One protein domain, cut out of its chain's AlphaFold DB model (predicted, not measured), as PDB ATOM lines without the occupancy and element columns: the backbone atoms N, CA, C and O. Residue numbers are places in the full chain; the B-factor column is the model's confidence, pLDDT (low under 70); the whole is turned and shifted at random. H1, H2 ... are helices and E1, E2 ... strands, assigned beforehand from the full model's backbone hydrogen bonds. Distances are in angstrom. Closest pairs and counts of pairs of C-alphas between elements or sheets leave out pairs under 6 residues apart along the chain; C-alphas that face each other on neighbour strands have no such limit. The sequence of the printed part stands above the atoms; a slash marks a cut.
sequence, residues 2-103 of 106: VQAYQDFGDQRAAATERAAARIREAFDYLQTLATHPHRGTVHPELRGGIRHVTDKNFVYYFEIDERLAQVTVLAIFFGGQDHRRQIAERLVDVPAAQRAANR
ATOM      1  N   VAL A   2      33.358  70.929 154.830       88.75
ATOM      2  CA  VAL A   2      33.909  70.324 156.071       88.75
ATOM      3  C   VAL A   2      34.851  71.281 156.810       88.75
ATOM      4  O   VAL A   2      34.677  71.485 158.003       88.75
ATOM      5  N   GLN A   3      35.796  71.907 156.093       87.19
ATOM      6  CA  GLN A   3      36.702  72.901 156.683       87.19
ATOM      7  C   GLN A   3      35.933  74.069 157.304       87.19
ATOM      8  O   GLN A   3      36.161  74.377 158.458       87.19
ATOM      9  N   ALA A   4      34.945  74.619 156.590       86.38
ATOM     10  CA  ALA A   4      34.111  75.696 157.118       86.38
ATOM     11  C   ALA A   4      33.447  75.302 158.448       86.38
ATOM     12  O   ALA A   4      33.459  76.085 159.383       86.38
ATOM     13  N   TYR A   5      32.918  74.081 158.572       88.88
ATOM     14  CA  TYR A   5      32.351  73.619 159.843       88.88
ATOM     15  C   TYR A   5      33.398  73.444 160.950       88.88
ATOM     16  O   TYR A   5      33.117  73.791 162.092       88.88
ATOM     17  N   GLN A   6      34.609  72.982 160.625       91.44
ATOM     18  CA  GLN A   6      35.714  72.936 161.593       91.44
ATOM     19  C   GLN A   6      36.145  74.336 162.042       91.44
ATOM     20  O   GLN A   6      36.378  74.543 163.229       91.44
ATOM     21  N   ASP A   7      36.184  75.307 161.127       89.75
ATOM     22  CA  ASP A   7      36.496  76.707 161.439       89.75
ATOM     23  C   ASP A   7      35.432  77.324 162.367       89.75
ATOM     24  O   ASP A   7      35.741  78.197 163.176       89.75
ATOM     25  N   PHE A   8      34.190  76.826 162.307       86.75
ATOM     26  CA  PHE A   8      33.107  77.165 163.239       86.75
ATOM     27  C   PHE A   8      33.094  76.325 164.532       86.75
ATOM     28  O   PHE A   8      32.182  76.478 165.342       86.75
ATOM     29  N   GLY A   9      34.100  75.474 164.755       89.69
ATOM     30  CA  GLY A   9      34.307  74.749 166.010       89.69
ATOM     31  C   GLY A   9      33.812  73.301 166.036       89.69
ATOM     32  O   GLY A   9      33.945  72.646 167.071       89.69
ATOM     33  N   ASP A  10      33.283  72.762 164.932       90.69
ATOM     34  CA  ASP A  10      32.907  71.348 164.885       90.69
ATOM     35  C   ASP A  10      34.155  70.453 164.970       90.69
ATOM     36  O   ASP A  10      35.151  70.640 164.264       90.69
ATOM     37  N   GLN A  11      34.068  69.382 165.762       94.06
ATOM     38  CA  GLN A  11      35.031  68.289 165.652       94.06
ATOM     39  C   GLN A  11      34.968  67.673 164.248       94.06
ATOM     40  O   GLN A  11      33.899  67.573 163.644       94.06
ATOM     41  N   ARG A  12      36.103  67.184 163.735       92.56
ATOM     42  CA  ARG A  12      36.224  66.649 162.364       92.56
ATOM     43  C   ARG A  12      35.127  65.646 161.986       92.56
ATOM     44  O   ARG A  12      34.623  65.712 160.865       92.56
ATOM     45  N   ALA A  13      34.770  64.731 162.889       93.62
ATOM     46  CA  ALA A  13      33.721  63.740 162.646       93.62
ATOM     47  C   ALA A  13      32.350  64.407 162.433       93.62
ATOM     48  O   ALA A  13      31.726  64.195 161.394       93.62
ATOM     49  N   ALA A  14      31.948  65.296 163.346       93.38
ATOM     50  CA  ALA A  14      30.702  66.058 163.248       93.38
ATOM     51  C   ALA A  14      30.672  66.958 162.000       93.38
ATOM     52  O   ALA A  14      29.696  66.950 161.252       93.38
ATOM     53  N   ALA A  15      31.774  67.652 161.701       93.94
ATOM     54  CA  ALA A  15      31.908  68.479 160.501       93.94
ATOM     55  C   ALA A  15      31.721  67.666 159.207       93.94
ATOM     56  O   ALA A  15      31.132  68.142 158.231       93.94
ATOM     57  N   THR A  16      32.222  66.428 159.193       93.81
ATOM     58  CA  THR A  16      32.100  65.505 158.056       93.81
ATOM     59  C   THR A  16      30.668  65.015 157.896       93.81
ATOM     60  O   THR A  16      30.116  65.085 156.797       93.81
ATOM     61  N   GLU A  17      30.035  64.584 158.985       95.56
ATOM     62  CA  GLU A  17      28.638  64.153 158.979       95.56
ATOM     63  C   GLU A  17      27.707  65.282 158.524       95.56
ATOM     64  O   GLU A  17      26.852  65.095 157.652       95.56
ATOM     65  N   ARG A  18      27.932  66.491 159.043       93.25
ATOM     66  CA  ARG A  18      27.169  67.684 158.686       93.25
ATOM     67  C   ARG A  18      27.330  68.034 157.210       93.25
ATOM     68  O   ARG A  18      26.341  68.346 156.547       93.25
ATOM     69  N   ALA A  19      28.547  67.945 156.676       93.56
ATOM     70  CA  ALA A  19      28.794  68.137 155.253       93.56
ATOM     71  C   ALA A  19      28.082  67.079 154.395       93.56
ATOM     72  O   ALA A  19      27.449  67.429 153.402       93.56
ATOM     73  N   ALA A  20      28.118  65.806 154.797       94.94
ATOM     74  CA  ALA A  20      27.415  64.739 154.091       94.94
ATOM     75  C   ALA A  20      25.892  64.957 154.091       94.94
ATOM     76  O   ALA A  20      25.242  64.776 153.062       94.94
ATOM     77  N   ALA A  21      25.323  65.406 155.214       95.19
ATOM     78  CA  ALA A  21      23.909  65.766 155.300       95.19
ATOM     79  C   ALA A  21      23.546  66.913 154.349       95.19
ATOM     80  O   ALA A  21      22.552  66.820 153.635       95.19
ATOM     81  N   ARG A  22      24.379  67.957 154.266       94.31
ATOM     82  CA  ARG A  22      24.145  69.062 153.325       94.31
ATOM     83  C   ARG A  22      24.225  68.631 151.864       94.31
ATOM     84  O   ARG A  22      23.446  69.124 151.059       94.31
ATOM     85  N   ILE A  23      25.128  67.713 151.521       93.88
ATOM     86  CA  ILE A  23      25.204  67.154 150.164       93.88
ATOM     87  C   ILE A  23      23.907  66.417 149.814       93.88
ATOM     88  O   ILE A  23      23.371  66.631 148.731       93.88
ATOM     89  N   ARG A  24      23.376  65.594 150.729       95.50
ATOM     90  CA  ARG A  24      22.093  64.899 150.518       95.50
ATOM     91  C   ARG A  24      20.945  65.880 150.292       95.50
ATOM     92  O   ARG A  24      20.239  65.755 149.303       95.50
ATOM     93  N   GLU A  25      20.839  66.909 151.129       94.19
ATOM     94  CA  GLU A  25      19.818  67.953 150.963       94.19
ATOM     95  C   GLU A  25      19.925  68.670 149.609       94.19
ATOM     96  O   GLU A  25      18.906  68.975 148.992       94.19
ATOM     97  N   ALA A  26      21.148  68.918 149.128       94.06
ATOM     98  CA  ALA A  26      21.346  69.507 147.811       94.06
ATOM     99  C   ALA A  26      20.871  68.576 146.687       94.06
ATOM    100  O   ALA A  26      20.234  69.036 145.742       94.06
ATOM    101  N   PHE A  27      21.133  67.269 146.795       93.69
ATOM    102  CA  PHE A  27      20.636  66.283 145.831       93.69
ATOM    103  C   PHE A  27      19.109  66.195 145.817       93.69
ATOM    104  O   PHE A  27      18.521  66.219 144.735       93.69
ATOM    105  N   ASP A  28      18.467  66.166 146.983       95.00
ATOM    106  CA  ASP A  28      17.003  66.154 147.083       95.00
ATOM    107  C   ASP A  28      16.406  67.400 146.409       95.00
ATOM    108  O   ASP A  28      15.436  67.329 145.651       95.00
ATOM    109  N   TYR A  29      17.041  68.561 146.602       94.75
ATOM    110  CA  TYR A  29      16.620  69.783 145.933       94.75
ATOM    111  C   TYR A  29      16.794  69.716 144.408       94.75
ATOM    112  O   TYR A  29      15.903  70.160 143.677       94.75
ATOM    113  N   LEU A  30      17.891  69.143 143.900       93.00
ATOM    114  CA  LEU A  30      18.095  68.971 142.456       93.00
ATOM    115  C   LEU A  30      16.985  68.138 141.811       93.00
ATOM    116  O   LEU A  30      16.542  68.476 140.716       93.00
ATOM    117  N   GLN A  31      16.482  67.103 142.488       93.25
ATOM    118  CA  GLN A  31      15.383  66.283 141.963       93.25
ATOM    119  C   GLN A  31      14.122  67.113 141.707       93.25
ATOM    120  O   GLN A  31      13.421  66.908 140.716       93.25
ATOM    121  N   THR A  32      13.862  68.121 142.539       94.25
ATOM    122  CA  THR A  32      12.705  69.004 142.337       94.25
ATOM    123  C   THR A  32      12.842  69.898 141.094       94.25
ATOM    124  O   THR A  32      11.818  70.304 140.542       94.25
ATOM    125  N   LEU A  33      14.060  70.143 140.578       92.44
ATOM    126  CA  LEU A  33      14.255  70.849 139.300       92.44
ATOM    127  C   LEU A  33      13.716  70.055 138.108       92.44
ATOM    128  O   LEU A  33      13.241  70.673 137.165       92.44
ATOM    129  N   ALA A  34      13.731  68.720 138.153       87.38
ATOM    130  CA  ALA A  34      13.164  67.905 137.077       87.38
ATOM    131  C   ALA A  34      11.648  68.136 136.931       87.38
ATOM    132  O   ALA A  34      11.118  68.157 135.827       87.38
ATOM    133  N   THR A  35      10.958  68.352 138.054       90.25
ATOM    134  CA  THR A  35       9.506  68.608 138.082       90.25
ATOM    135  C   THR A  35       9.134  70.074 137.864       90.25
ATOM    136  O   THR A  35       8.057  70.366 137.356       90.25
ATOM    137  N   HIS A  36      10.015  71.004 138.243       92.31
ATOM    138  CA  HIS A  36       9.768  72.446 138.171       92.31
ATOM    139  C   HIS A  36      10.969  73.172 137.543       92.31
ATOM    140  O   HIS A  36      11.617  73.986 138.213       92.31
ATOM    141  N   PRO A  37      11.295  72.891 136.269       90.56
ATOM    142  CA  PRO A  37      12.554  73.325 135.667       90.56
ATOM    143  C   PRO A  37      12.627  74.844 135.498       90.56
ATOM    144  O   PRO A  37      13.687  75.429 135.680       90.56
ATOM    145  N   HIS A  38      11.510  75.527 135.242       92.00
ATOM    146  CA  HIS A  38      11.517  76.971 134.967       92.00
ATOM    147  C   HIS A  38      11.596  77.872 136.210       92.00
ATOM    148  O   HIS A  38      11.512  79.095 136.071       92.00
ATOM    149  N   ARG A  39      11.750  77.311 137.417       91.31
ATOM    150  CA  ARG A  39      11.928  78.117 138.633       91.31
ATOM    151  C   ARG A  39      13.272  78.855 138.626       91.31
ATOM    152  O   ARG A  39      14.194  78.492 137.899       91.31
ATOM    153  N   GLY A  40      13.397  79.867 139.476       92.31
ATOM    154  CA  GLY A  40      14.633  80.635 139.620       92.31
ATOM    155  C   GLY A  40      14.750  81.833 138.675       92.31
ATOM    156  O   GLY A  40      13.907  82.077 137.811       92.31
ATOM    157  N   THR A  41      15.809  82.606 138.881       94.44
ATOM    158  CA  THR A  41      16.094  83.862 138.187       94.44
ATOM    159  C   THR A  41      16.926  83.605 136.936       94.44
ATOM    160  O   THR A  41      17.945  82.921 136.998       94.44
ATOM    161  N   VAL A  42      16.501  84.171 135.804       93.56
ATOM    162  CA  VAL A  42      17.208  84.077 134.518       93.56
ATOM    163  C   VAL A  42      18.328  85.118 134.448       93.56
ATOM    164  O   VAL A  42      18.125  86.263 134.845       93.56
ATOM    165  N   HIS A  43      19.470  84.722 133.887       90.19
ATOM    166  CA  HIS A  43      20.647  85.561 133.663       90.19
ATOM    167  C   HIS A  43      20.966  85.701 132.173       90.19
ATOM    168  O   HIS A  43      21.884  85.037 131.671       90.19
ATOM    169  N   PRO A  44      20.212  86.531 131.428       84.06
ATOM    170  CA  PRO A  44      20.466  86.729 130.004       84.06
ATOM    171  C   PRO A  44      21.877  87.272 129.721       84.06
ATOM    172  O   PRO A  44      22.423  86.998 128.656       84.06
ATOM    173  N   GLU A  45      22.475  87.991 130.674       84.19
ATOM    174  CA  GLU A  45      23.817  88.571 130.591       84.19
ATOM    175  C   GLU A  45      24.951  87.542 130.653       84.19
ATOM    176  O   GLU A  45      26.027  87.798 130.124       84.19
ATOM    177  N   LEU A  46      24.731  86.385 131.290       79.00
ATOM    178  CA  LEU A  46      25.729  85.312 131.332       79.00
ATOM    179  C   LEU A  46      25.701  84.518 130.026       79.00
ATOM    180  O   LEU A  46      26.734  84.283 129.404       79.00
ATOM    181  N   ARG A  47      24.495  84.090 129.641       75.38
ATOM    182  CA  ARG A  47      24.138  83.417 128.387       75.38
ATOM    183  C   ARG A  47      22.633  83.160 128.437       75.38
ATOM    184  O   ARG A  47      22.112  82.737 129.470       75.38
ATOM    185  N   GLY A  48      21.937  83.367 127.320       77.38
ATOM    186  CA  GLY A  48      20.496  83.118 127.236       77.38
ATOM    187  C   GLY A  48      20.119  81.724 127.757       77.38
ATOM    188  O   GLY A  48      20.683  80.726 127.312       77.38
ATOM    189  N   GLY A  49      19.185  81.679 128.710       84.44
ATOM    190  CA  GLY A  49      18.654  80.438 129.286       84.44
ATOM    191  C   GLY A  49      19.317  79.957 130.583       84.44
ATOM    192  O   GLY A  49      18.762  79.062 131.218       84.44
ATOM    193  N   ILE A  50      20.433  80.559 131.022       92.25
ATOM    194  CA  ILE A  50      21.016  80.243 132.335       92.25
ATOM    195  C   ILE A  50      20.114  80.777 133.440       92.25
ATOM    196  O   ILE A  50      19.667  81.927 133.412       92.25
ATOM    197  N   ARG A  51      19.873  79.931 134.436       94.94
ATOM    198  CA  ARG A  51      19.069  80.224 135.615       94.94
ATOM    199  C   ARG A  51      19.883  79.977 136.867       94.94
ATOM    200  O   ARG A  51      20.768  79.119 136.877       94.94
ATOM    201  N   HIS A  52      19.544  80.695 137.930       95.94
ATOM    202  CA  HIS A  52      19.898  80.256 139.266       95.94
ATOM    203  C   HIS A  52      18.696  80.211 140.189       95.94
ATOM    204  O   HIS A  52      17.714  80.931 140.016       95.94
ATOM    205  N   VAL A  53      18.807  79.387 141.216       96.06
ATOM    206  CA  VAL A  53      17.904  79.420 142.356       96.06
ATOM    207  C   VAL A  53      18.711  79.240 143.630       96.06
ATOM    208  O   VAL A  53      19.754  78.581 143.624       96.06
ATOM    209  N   THR A  54      18.222  79.831 144.710       95.19
ATOM    210  CA  THR A  54      18.794  79.675 146.043       95.19
ATOM    211  C   THR A  54      17.851  78.827 146.881       95.19
ATOM    212  O   THR A  54      16.660  79.125 146.960       95.19
ATOM    213  N   ASP A  55      18.386  77.788 147.513       94.75
ATOM    214  CA  ASP A  55      17.686  77.019 148.541       94.75
ATOM    215  C   ASP A  55      18.603  76.838 149.741       94.75
ATOM    216  O   ASP A  55      19.729  76.340 149.623       94.75
ATOM    217  N   LYS A  56      18.127  77.282 150.906       92.19
ATOM    218  CA  LYS A  56      18.916  77.347 152.139       92.19
ATOM    219  C   LYS A  56      20.252  78.067 151.886       92.19
ATOM    220  O   LYS A  56      20.268  79.242 151.542       92.19
ATOM    221  N   ASN A  57      21.369  77.357 152.046       91.88
ATOM    222  CA  ASN A  57      22.724  77.878 151.868       91.88
ATOM    223  C   ASN A  57      23.330  77.511 150.509       91.88
ATOM    224  O   ASN A  57      24.540  77.642 150.339       91.88
ATOM    225  N   PHE A  58      22.530  76.995 149.578       95.44
ATOM    226  CA  PHE A  58      22.995  76.568 148.271       95.44
ATOM    227  C   PHE A  58      22.489  77.486 147.171       95.44
ATOM    228  O   PHE A  58      21.326  77.887 147.169       95.44
ATOM    229  N   VAL A  59      23.362  77.751 146.202       95.88
ATOM    230  CA  VAL A  59      23.018  78.435 144.957       95.88
ATOM    231  C   VAL A  59      23.269  77.476 143.803       95.88
ATOM    232  O   VAL A  59      24.398  77.029 143.595       95.88
ATOM    233  N   TYR A  60      22.218  77.164 143.054       96.06
ATOM    234  CA  TYR A  60      22.253  76.220 141.940       96.06
ATOM    235  C   TYR A  60      22.188  76.998 140.640       96.06
ATOM    236  O   TYR A  60      21.203  77.692 140.415       96.06
ATOM    237  N   TYR A  61      23.193  76.850 139.781       95.81
ATOM    238  CA  TYR A  61      23.173  77.364 138.416       95.81
ATOM    239  C   TYR A  61      22.888  76.229 137.446       95.81
ATOM    240  O   TYR A  61      23.537  75.183 137.507       95.81
ATOM    241  N   PHE A  62      21.942  76.434 136.540       95.06
ATOM    242  CA  PHE A  62      21.518  75.414 135.590       95.06
ATOM    243  C   PHE A  62      20.973  76.034 134.304       95.06
ATOM    244  O   PHE A  62      20.636  77.216 134.252       95.06
ATOM    245  N   GLU A  63      20.885  75.219 133.262       93.06
ATOM    246  CA  GLU A  63      20.189  75.541 132.020       93.06
ATOM    247  C   GLU A  63      19.169  74.450 131.689       93.06
ATOM    248  O   GLU A  63      19.274  73.320 132.170       93.06
ATOM    249  N   ILE A  64      18.162  74.817 130.901       91.88
ATOM    250  CA  ILE A  64      17.101  73.915 130.452       91.88
ATOM    251  C   ILE A  64      17.250  73.765 128.942       91.88
ATOM    252  O   ILE A  64      17.269  74.767 128.223       91.88
ATOM    253  N   ASP A  65      17.340  72.527 128.475       89.56
ATOM    254  CA  ASP A  65      17.112  72.200 127.076       89.56
ATOM    255  C   ASP A  65      15.650  71.772 126.911       89.56
ATOM    256  O   ASP A  65      15.264  70.660 127.268       89.56
ATOM    257  N   GLU A  66      14.828  72.682 126.386       87.12
ATOM    258  CA  GLU A  66      13.395  72.448 126.161       87.12
ATOM    259  C   GLU A  66      13.134  71.351 125.121       87.12
ATOM    260  O   GLU A  66      12.093  70.702 125.152       87.12
ATOM    261  N   ARG A  67      14.066  71.128 124.182       89.06
ATOM    262  CA  ARG A  67      13.899  70.112 123.131       89.06
ATOM    263  C   ARG A  67      14.121  68.714 123.684       89.06
ATOM    264  O   ARG A  67      13.431  67.787 123.277       89.06
ATOM    265  N   LEU A  68      15.076  68.584 124.601       88.06
ATOM    266  CA  LEU A  68      15.428  67.320 125.247       88.06
ATOM    267  C   LEU A  68      14.711  67.112 126.589       88.06
ATOM    268  O   LEU A  68      14.934  66.093 127.238       88.06
ATOM    269  N   ALA A  69      13.878  68.070 127.019       88.69
ATOM    270  CA  ALA A  69      13.257  68.103 128.345       88.69
ATOM    271  C   ALA A  69      14.279  67.858 129.474       88.69
ATOM    272  O   ALA A  69      14.020  67.134 130.439       88.69
ATOM    273  N   GLN A  70      15.468  68.450 129.336       91.25
ATOM    274  CA  GLN A  70      16.615  68.164 130.188       91.25
ATOM    275  C   GLN A  70      17.026  69.395 130.992       91.25
ATOM    276  O   GLN A  70      17.176  70.491 130.455       91.25
ATOM    277  N   VAL A  71      17.287  69.194 132.283       92.94
ATOM    278  CA  VAL A  71      17.940  70.190 133.137       92.94
ATOM    279  C   VAL A  71      19.412  69.826 133.281       92.94
ATOM    280  O   VAL A  71      19.743  68.755 133.788       92.94
ATOM    281  N   THR A  72      20.297  70.735 132.881       92.81
ATOM    282  CA  THR A  72      21.746  70.582 133.054       92.81
ATOM    283  C   THR A  72      22.226  71.500 134.167       92.81
ATOM    284  O   THR A  72      22.199  72.724 134.041       92.81
ATOM    285  N   VAL A  73      22.699  70.909 135.263       93.44
ATOM    286  CA  VAL A  73      23.306  71.648 136.377       93.44
ATOM    287  C   VAL A  73      24.732  72.045 136.001       93.44
ATOM    288  O   VAL A  73      25.569  71.198 135.701       93.44
ATOM    289  N   LEU A  74      25.017  73.344 136.034       93.44
ATOM    290  CA  LEU A  74      26.302  73.924 135.636       93.44
ATOM    291  C   LEU A  74      27.267  74.042 136.820       93.44
ATOM    292  O   LEU A  74      28.472  73.802 136.675       93.44
ATOM    293  N   ALA A  75      26.736  74.439 137.977       93.50
ATOM    294  CA  ALA A  75      27.471  74.568 139.228       93.50
ATOM    295  C   ALA A  75      26.521  74.602 140.432       93.50
ATOM    296  O   ALA A  75      25.372  75.035 140.323       93.50
ATOM    297  N   ILE A  76      27.039  74.196 141.590       94.25
ATOM    298  CA  ILE A  76      26.376  74.327 142.886       94.25
ATOM    299  C   ILE A  76      27.375  74.966 143.842       94.25
ATOM    300  O   ILE A  76      28.475  74.445 144.028       94.25
ATOM    301  N   PHE A  77      26.989  76.084 144.442       93.94
ATOM    302  CA  PHE A  77      27.794  76.808 145.421       93.94
ATOM    303  C   PHE A  77      27.173  76.677 146.806       93.94
ATOM    304  O   PHE A  77      25.955  76.545 146.921       93.94
ATOM    305  N   PHE A  78      28.001  76.717 147.850       91.69
ATOM    306  CA  PHE A  78      27.553  76.601 149.238       91.69
ATOM    307  C   PHE A  78      28.098  77.742 150.100       91.69
ATOM    308  O   PHE A  78      29.305  77.990 150.124       91.69
ATOM    309  N   GLY A  79      27.215  78.361 150.881       87.31
ATOM    310  CA  GLY A  79      27.532  79.469 151.776       87.31
ATOM    311  C   GLY A  79      27.711  80.799 151.039       87.31
ATOM    312  O   GLY A  79      27.344  80.939 149.877       87.31
ATOM    313  N   GLY A  80      28.295  81.787 151.720       84.56
ATOM    314  CA  GLY A  80      28.502  83.149 151.205       84.56
ATOM    315  C   GLY A  80      29.660  83.297 150.211       84.56
ATOM    316  O   GLY A  80      30.357  84.306 150.235       84.56
ATOM    317  N   GLN A  81      29.924  82.281 149.389       85.50
ATOM    318  CA  GLN A  81      30.931  82.371 148.330       85.50
ATOM    319  C   GLN A  81      30.509  83.417 147.287       85.50
ATOM    320  O   GLN A  81      29.316  83.574 147.023       85.50
ATOM    321  N   ASP A  82      31.472  84.080 146.636       92.19
ATOM    322  CA  ASP A  82      31.202  84.932 145.467       92.19
ATOM    323  C   ASP A  82      30.876  84.069 144.236       92.19
ATOM    324  O   ASP A  82      31.661  83.896 143.300       92.19
ATOM    325  N   HIS A  83      29.697  83.455 144.286       93.81
ATOM    326  CA  HIS A  83      29.211  82.520 143.284       93.81
ATOM    327  C   HIS A  83      29.005  83.195 141.925       93.81
ATOM    328  O   HIS A  83      29.158  82.540 140.897       93.81
ATOM    329  N   ARG A  84      28.692  84.502 141.901       91.50
ATOM    330  CA  ARG A  84      28.491  85.271 140.665       91.50
ATOM    331  C   ARG A  84      29.790  85.418 139.888       91.50
ATOM    332  O   ARG A  84      29.796  85.210 138.677       91.50
ATOM    333  N   ARG A  85      30.887  85.742 140.572       91.56
ATOM    334  CA  ARG A  85      32.203  85.800 139.939       91.56
ATOM    335  C   ARG A  85      32.654  84.421 139.463       91.56
ATOM    336  O   ARG A  85      33.033  84.270 138.306       91.56
ATOM    337  N   GLN A  86      32.545  83.407 140.321       92.19
ATOM    338  CA  GLN A  86      33.011  82.052 140.000       92.19
ATOM    339  C   GLN A  86      32.248  81.420 138.830       92.19
ATOM    340  O   GLN A  86      32.856  80.754 137.992       92.19
ATOM    341  N   ILE A  87      30.926  81.619 138.735       91.94
ATOM    342  CA  ILE A  87      30.168  81.110 137.585       91.94
ATOM    343  C   ILE A  87      30.543  81.850 136.300       91.94
ATOM    344  O   ILE A  87      30.661  81.211 135.260       91.94
ATOM    345  N   ALA A  88      30.771  83.165 136.362       90.25
ATOM    346  CA  ALA A  88      31.184  83.935 135.196       90.25
ATOM    347  C   ALA A  88      32.533  83.437 134.657       90.25
ATOM    348  O   ALA A  88      32.630  83.131 133.471       90.25
ATOM    349  N   GLU A  89      33.529  83.258 135.530       90.38
ATOM    350  CA  GLU A  89      34.842  82.695 135.177       90.38
ATOM    351  C   GLU A  89      34.693  81.288 134.561       90.38
ATOM    352  O   GLU A  89      35.175  81.025 133.459       90.38
ATOM    353  N   ARG A  90      33.907  80.407 135.195       86.88
ATOM    354  CA  ARG A  90      33.648  79.046 134.693       86.88
ATOM    355  C   ARG A  90      33.023  79.034 133.296       86.88
ATOM    356  O   ARG A  90      33.357  78.175 132.486       86.88
ATOM    357  N   LEU A  91      32.094  79.943 133.006       86.75
ATOM    358  CA  LEU A  91      31.391  79.984 131.718       86.75
ATOM    359  C   LEU A  91      32.253  80.531 130.573       86.75
ATOM    360  O   LEU A  91      31.950  80.252 129.407       86.75
ATOM    361  N   VAL A  92      33.326  81.261 130.881       80.50
ATOM    362  CA  VAL A  92      34.333  81.678 129.897       80.50
ATOM    363  C   VAL A  92      35.218  80.485 129.509       80.50
ATOM    364  O   VAL A  92      35.441  80.263 128.320       80.50
ATOM    365  N   ASP A  93      35.608  79.654 130.480       65.88
ATOM    366  CA  ASP A  93      36.620  78.600 130.299       65.88
ATOM    367  C   ASP A  93      36.126  77.283 129.677       65.88
ATOM    368  O   ASP A  93      36.934  76.494 129.186       65.88
ATOM    369  N   VAL A  94      34.819  76.991 129.659       63.06
ATOM    370  CA  VAL A  94      34.328  75.729 129.063       63.06
ATOM    371  C   VAL A  94      34.569  75.739 127.539       63.06
ATOM    372  O   VAL A  94      33.968  76.565 126.856       63.06
ATOM    373  N   PRO A  95      35.352  74.833 126.923       56.34
ATOM    374  CA  PRO A  95      35.602  74.879 125.480       56.34
ATOM    375  C   PRO A  95      34.331  74.612 124.666       56.34
ATOM    376  O   PRO A  95      33.565  73.706 124.992       56.34
ATOM    377  N   ALA A  96      34.118  75.350 123.571       54.53
ATOM    378  CA  ALA A  96      32.925  75.236 122.720       54.53
ATOM    379  C   ALA A  96      32.633  73.802 122.225       54.53
ATOM    380  O   ALA A  96      31.471  73.430 122.087       54.53
ATOM    381  N   ALA A  97      33.669  72.978 122.040       49.19
ATOM    382  CA  ALA A  97      33.548  71.579 121.625       49.19
ATOM    383  C   ALA A  97      32.851  70.689 122.677       49.19
ATOM    384  O   ALA A  97      31.968  69.907 122.332       49.19
ATOM    385  N   GLN A  98      33.145  70.882 123.970       54.94
ATOM    386  CA  GLN A  98      32.451  70.187 125.066       54.94
ATOM    387  C   GLN A  98      30.973  70.624 125.160       54.94
ATOM    388  O   GLN A  98      30.118  69.874 125.623       54.94
ATOM    389  N   ARG A  99      30.655  71.837 124.675       59.31
ATOM    390  CA  ARG A  99      29.297  72.414 124.660       59.31
ATOM    391  C   ARG A  99      28.424  71.892 123.513       59.31
ATOM    392  O   ARG A  99      27.209  72.089 123.566       59.31
ATOM    393  N   ALA A 100      29.026  71.338 122.460       54.88
ATOM    394  CA  ALA A 100      28.326  70.750 121.316       54.88
ATOM    395  C   ALA A 100      28.077  69.250 121.529       54.88
ATOM    396  O   ALA A 100      26.982  68.779 121.251       54.88
ATOM    397  N   ALA A 101      29.043  68.538 122.120       58.50
ATOM    398  CA  ALA A 101      28.919  67.112 122.434       58.50
ATOM    399  C   ALA A 101      27.756  66.798 123.397       58.50
ATOM    400  O   ALA A 101      27.107  65.772 123.248       58.50
ATOM    401  N   ASN A 102      27.429  67.706 124.324       56.53
ATOM    402  CA  ASN A 102      26.267  67.564 125.215       56.53
ATOM    403  C   ASN A 102      24.917  67.928 124.560       56.53
ATOM    404  O   ASN A 102      23.889  67.830 125.220       56.53
ATOM    405  N   ARG A 103      24.908  68.402 123.305       59.94
ATOM    406  CA  ARG A 103      23.705  68.842 122.573       59.94
ATOM    407  C   ARG A 103      23.390  67.999 121.333       59.94
ATOM    408  O   ARG A 103      22.437  68.321 120.630       59.94
TER     409      ARG A 103
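Overview. This is residues 2 to 103 of the 106 residues of an uncharacterized protein of Rhodopila globiformis (UniProt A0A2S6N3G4). A small twisted sheet of three strands lies between two helices: the long H2 runs slantwise over one face, and the shorter H3 covers part of the other. H2 reaches well past the sheet with its first residues, where the small H1 folds back on it and makes one end of the long axis; residues 93 to 101, with the small H4, stick out. The printed part has 102 residues with four named helices and three named strands, in the order H1 H2 E1 E2 E3 H3 H4, and its class is mixed, helices and strands. The sheet's order is E1 E2 E3, all antiparallel. The whole is elongated, spanning 46 by 29 by 24 A, and only just loose, close to compact, with a radius of gyration of the C-alphas of 15.5 A.

Arrangement. E1, residues 51 to 55, E2, residues 58 to 65, and E3, residues 70 to 78, form a meander, each strand the antiparallel neighbour of the one before. The sheet is twisted, its C-alphas lying up to 4.4 A off the best plane. In the hairpin of E1 and E2, N 53 and O 60 are 3.0 A apart, within hydrogen-bond range; in that of E2 and E3, N 63 and O 72 are 2.9 A apart. E3 bends by 53 degrees at residue 74. Residues 41 to 42 pair antiparallel with residues 51 to 52 of E1. H2, residues 12 to 35, and H3, residues 83 to 93, are on opposite faces, which gives three layers, helices on both faces of a sheet. H2 has a height over the sheet of 10.4 A and lies over E2 and, only just, over E3, on which 3 of its C-alphas fall. On the local plane it stands at 31 degrees to E2, only just slantwise to the strands; its closest C-alphas to E3 are those of Ala 34 and Val 71, 6.6 A apart. H3, at a height of 9.2 A, lies over E3, slantwise at 49 degrees on the local plane; the C-alphas of Phe 77 and His 83 are their closest, 6.3 A apart. H1, residues 2 to 7, touches H2 with residues 12 to 19 of H2 alone, closest at the C-alphas of Val 2 and Ala 15, 5.2 A, opposite ways at a steep tilt of 51 degrees. H4, residues 96 to 101, is apart from H3 and not on the sheet. In H1, H3 and H4 every O i to N i+4 pair is within hydrogen-bond range; in H2, 16 of 20 are.

Along the chain. H2 measures 36.2 A from C-alpha 12 at (36.224, 66.649, 162.364) to C-alpha 35 at (9.506, 68.608, 138.082). E3 measures 23.5 A, E2 22.4 A, H3 15.5 A, E1 13.4 A, H4 9.1 A and H1 8.7 A. C-alpha 101, where H4 ends, is at (28.919, 67.112, 122.434).

Size, cuts and confidence. The C-alphas of Gly 9 and Arg 67 are the two farthest apart, at 47.7 A. The printed part has no cut. The link from H2 to E1, 15 residues, is long; the other links are tight. The mean pLDDT of the printed part is 87.6, and residues 93 to 103 are under 70.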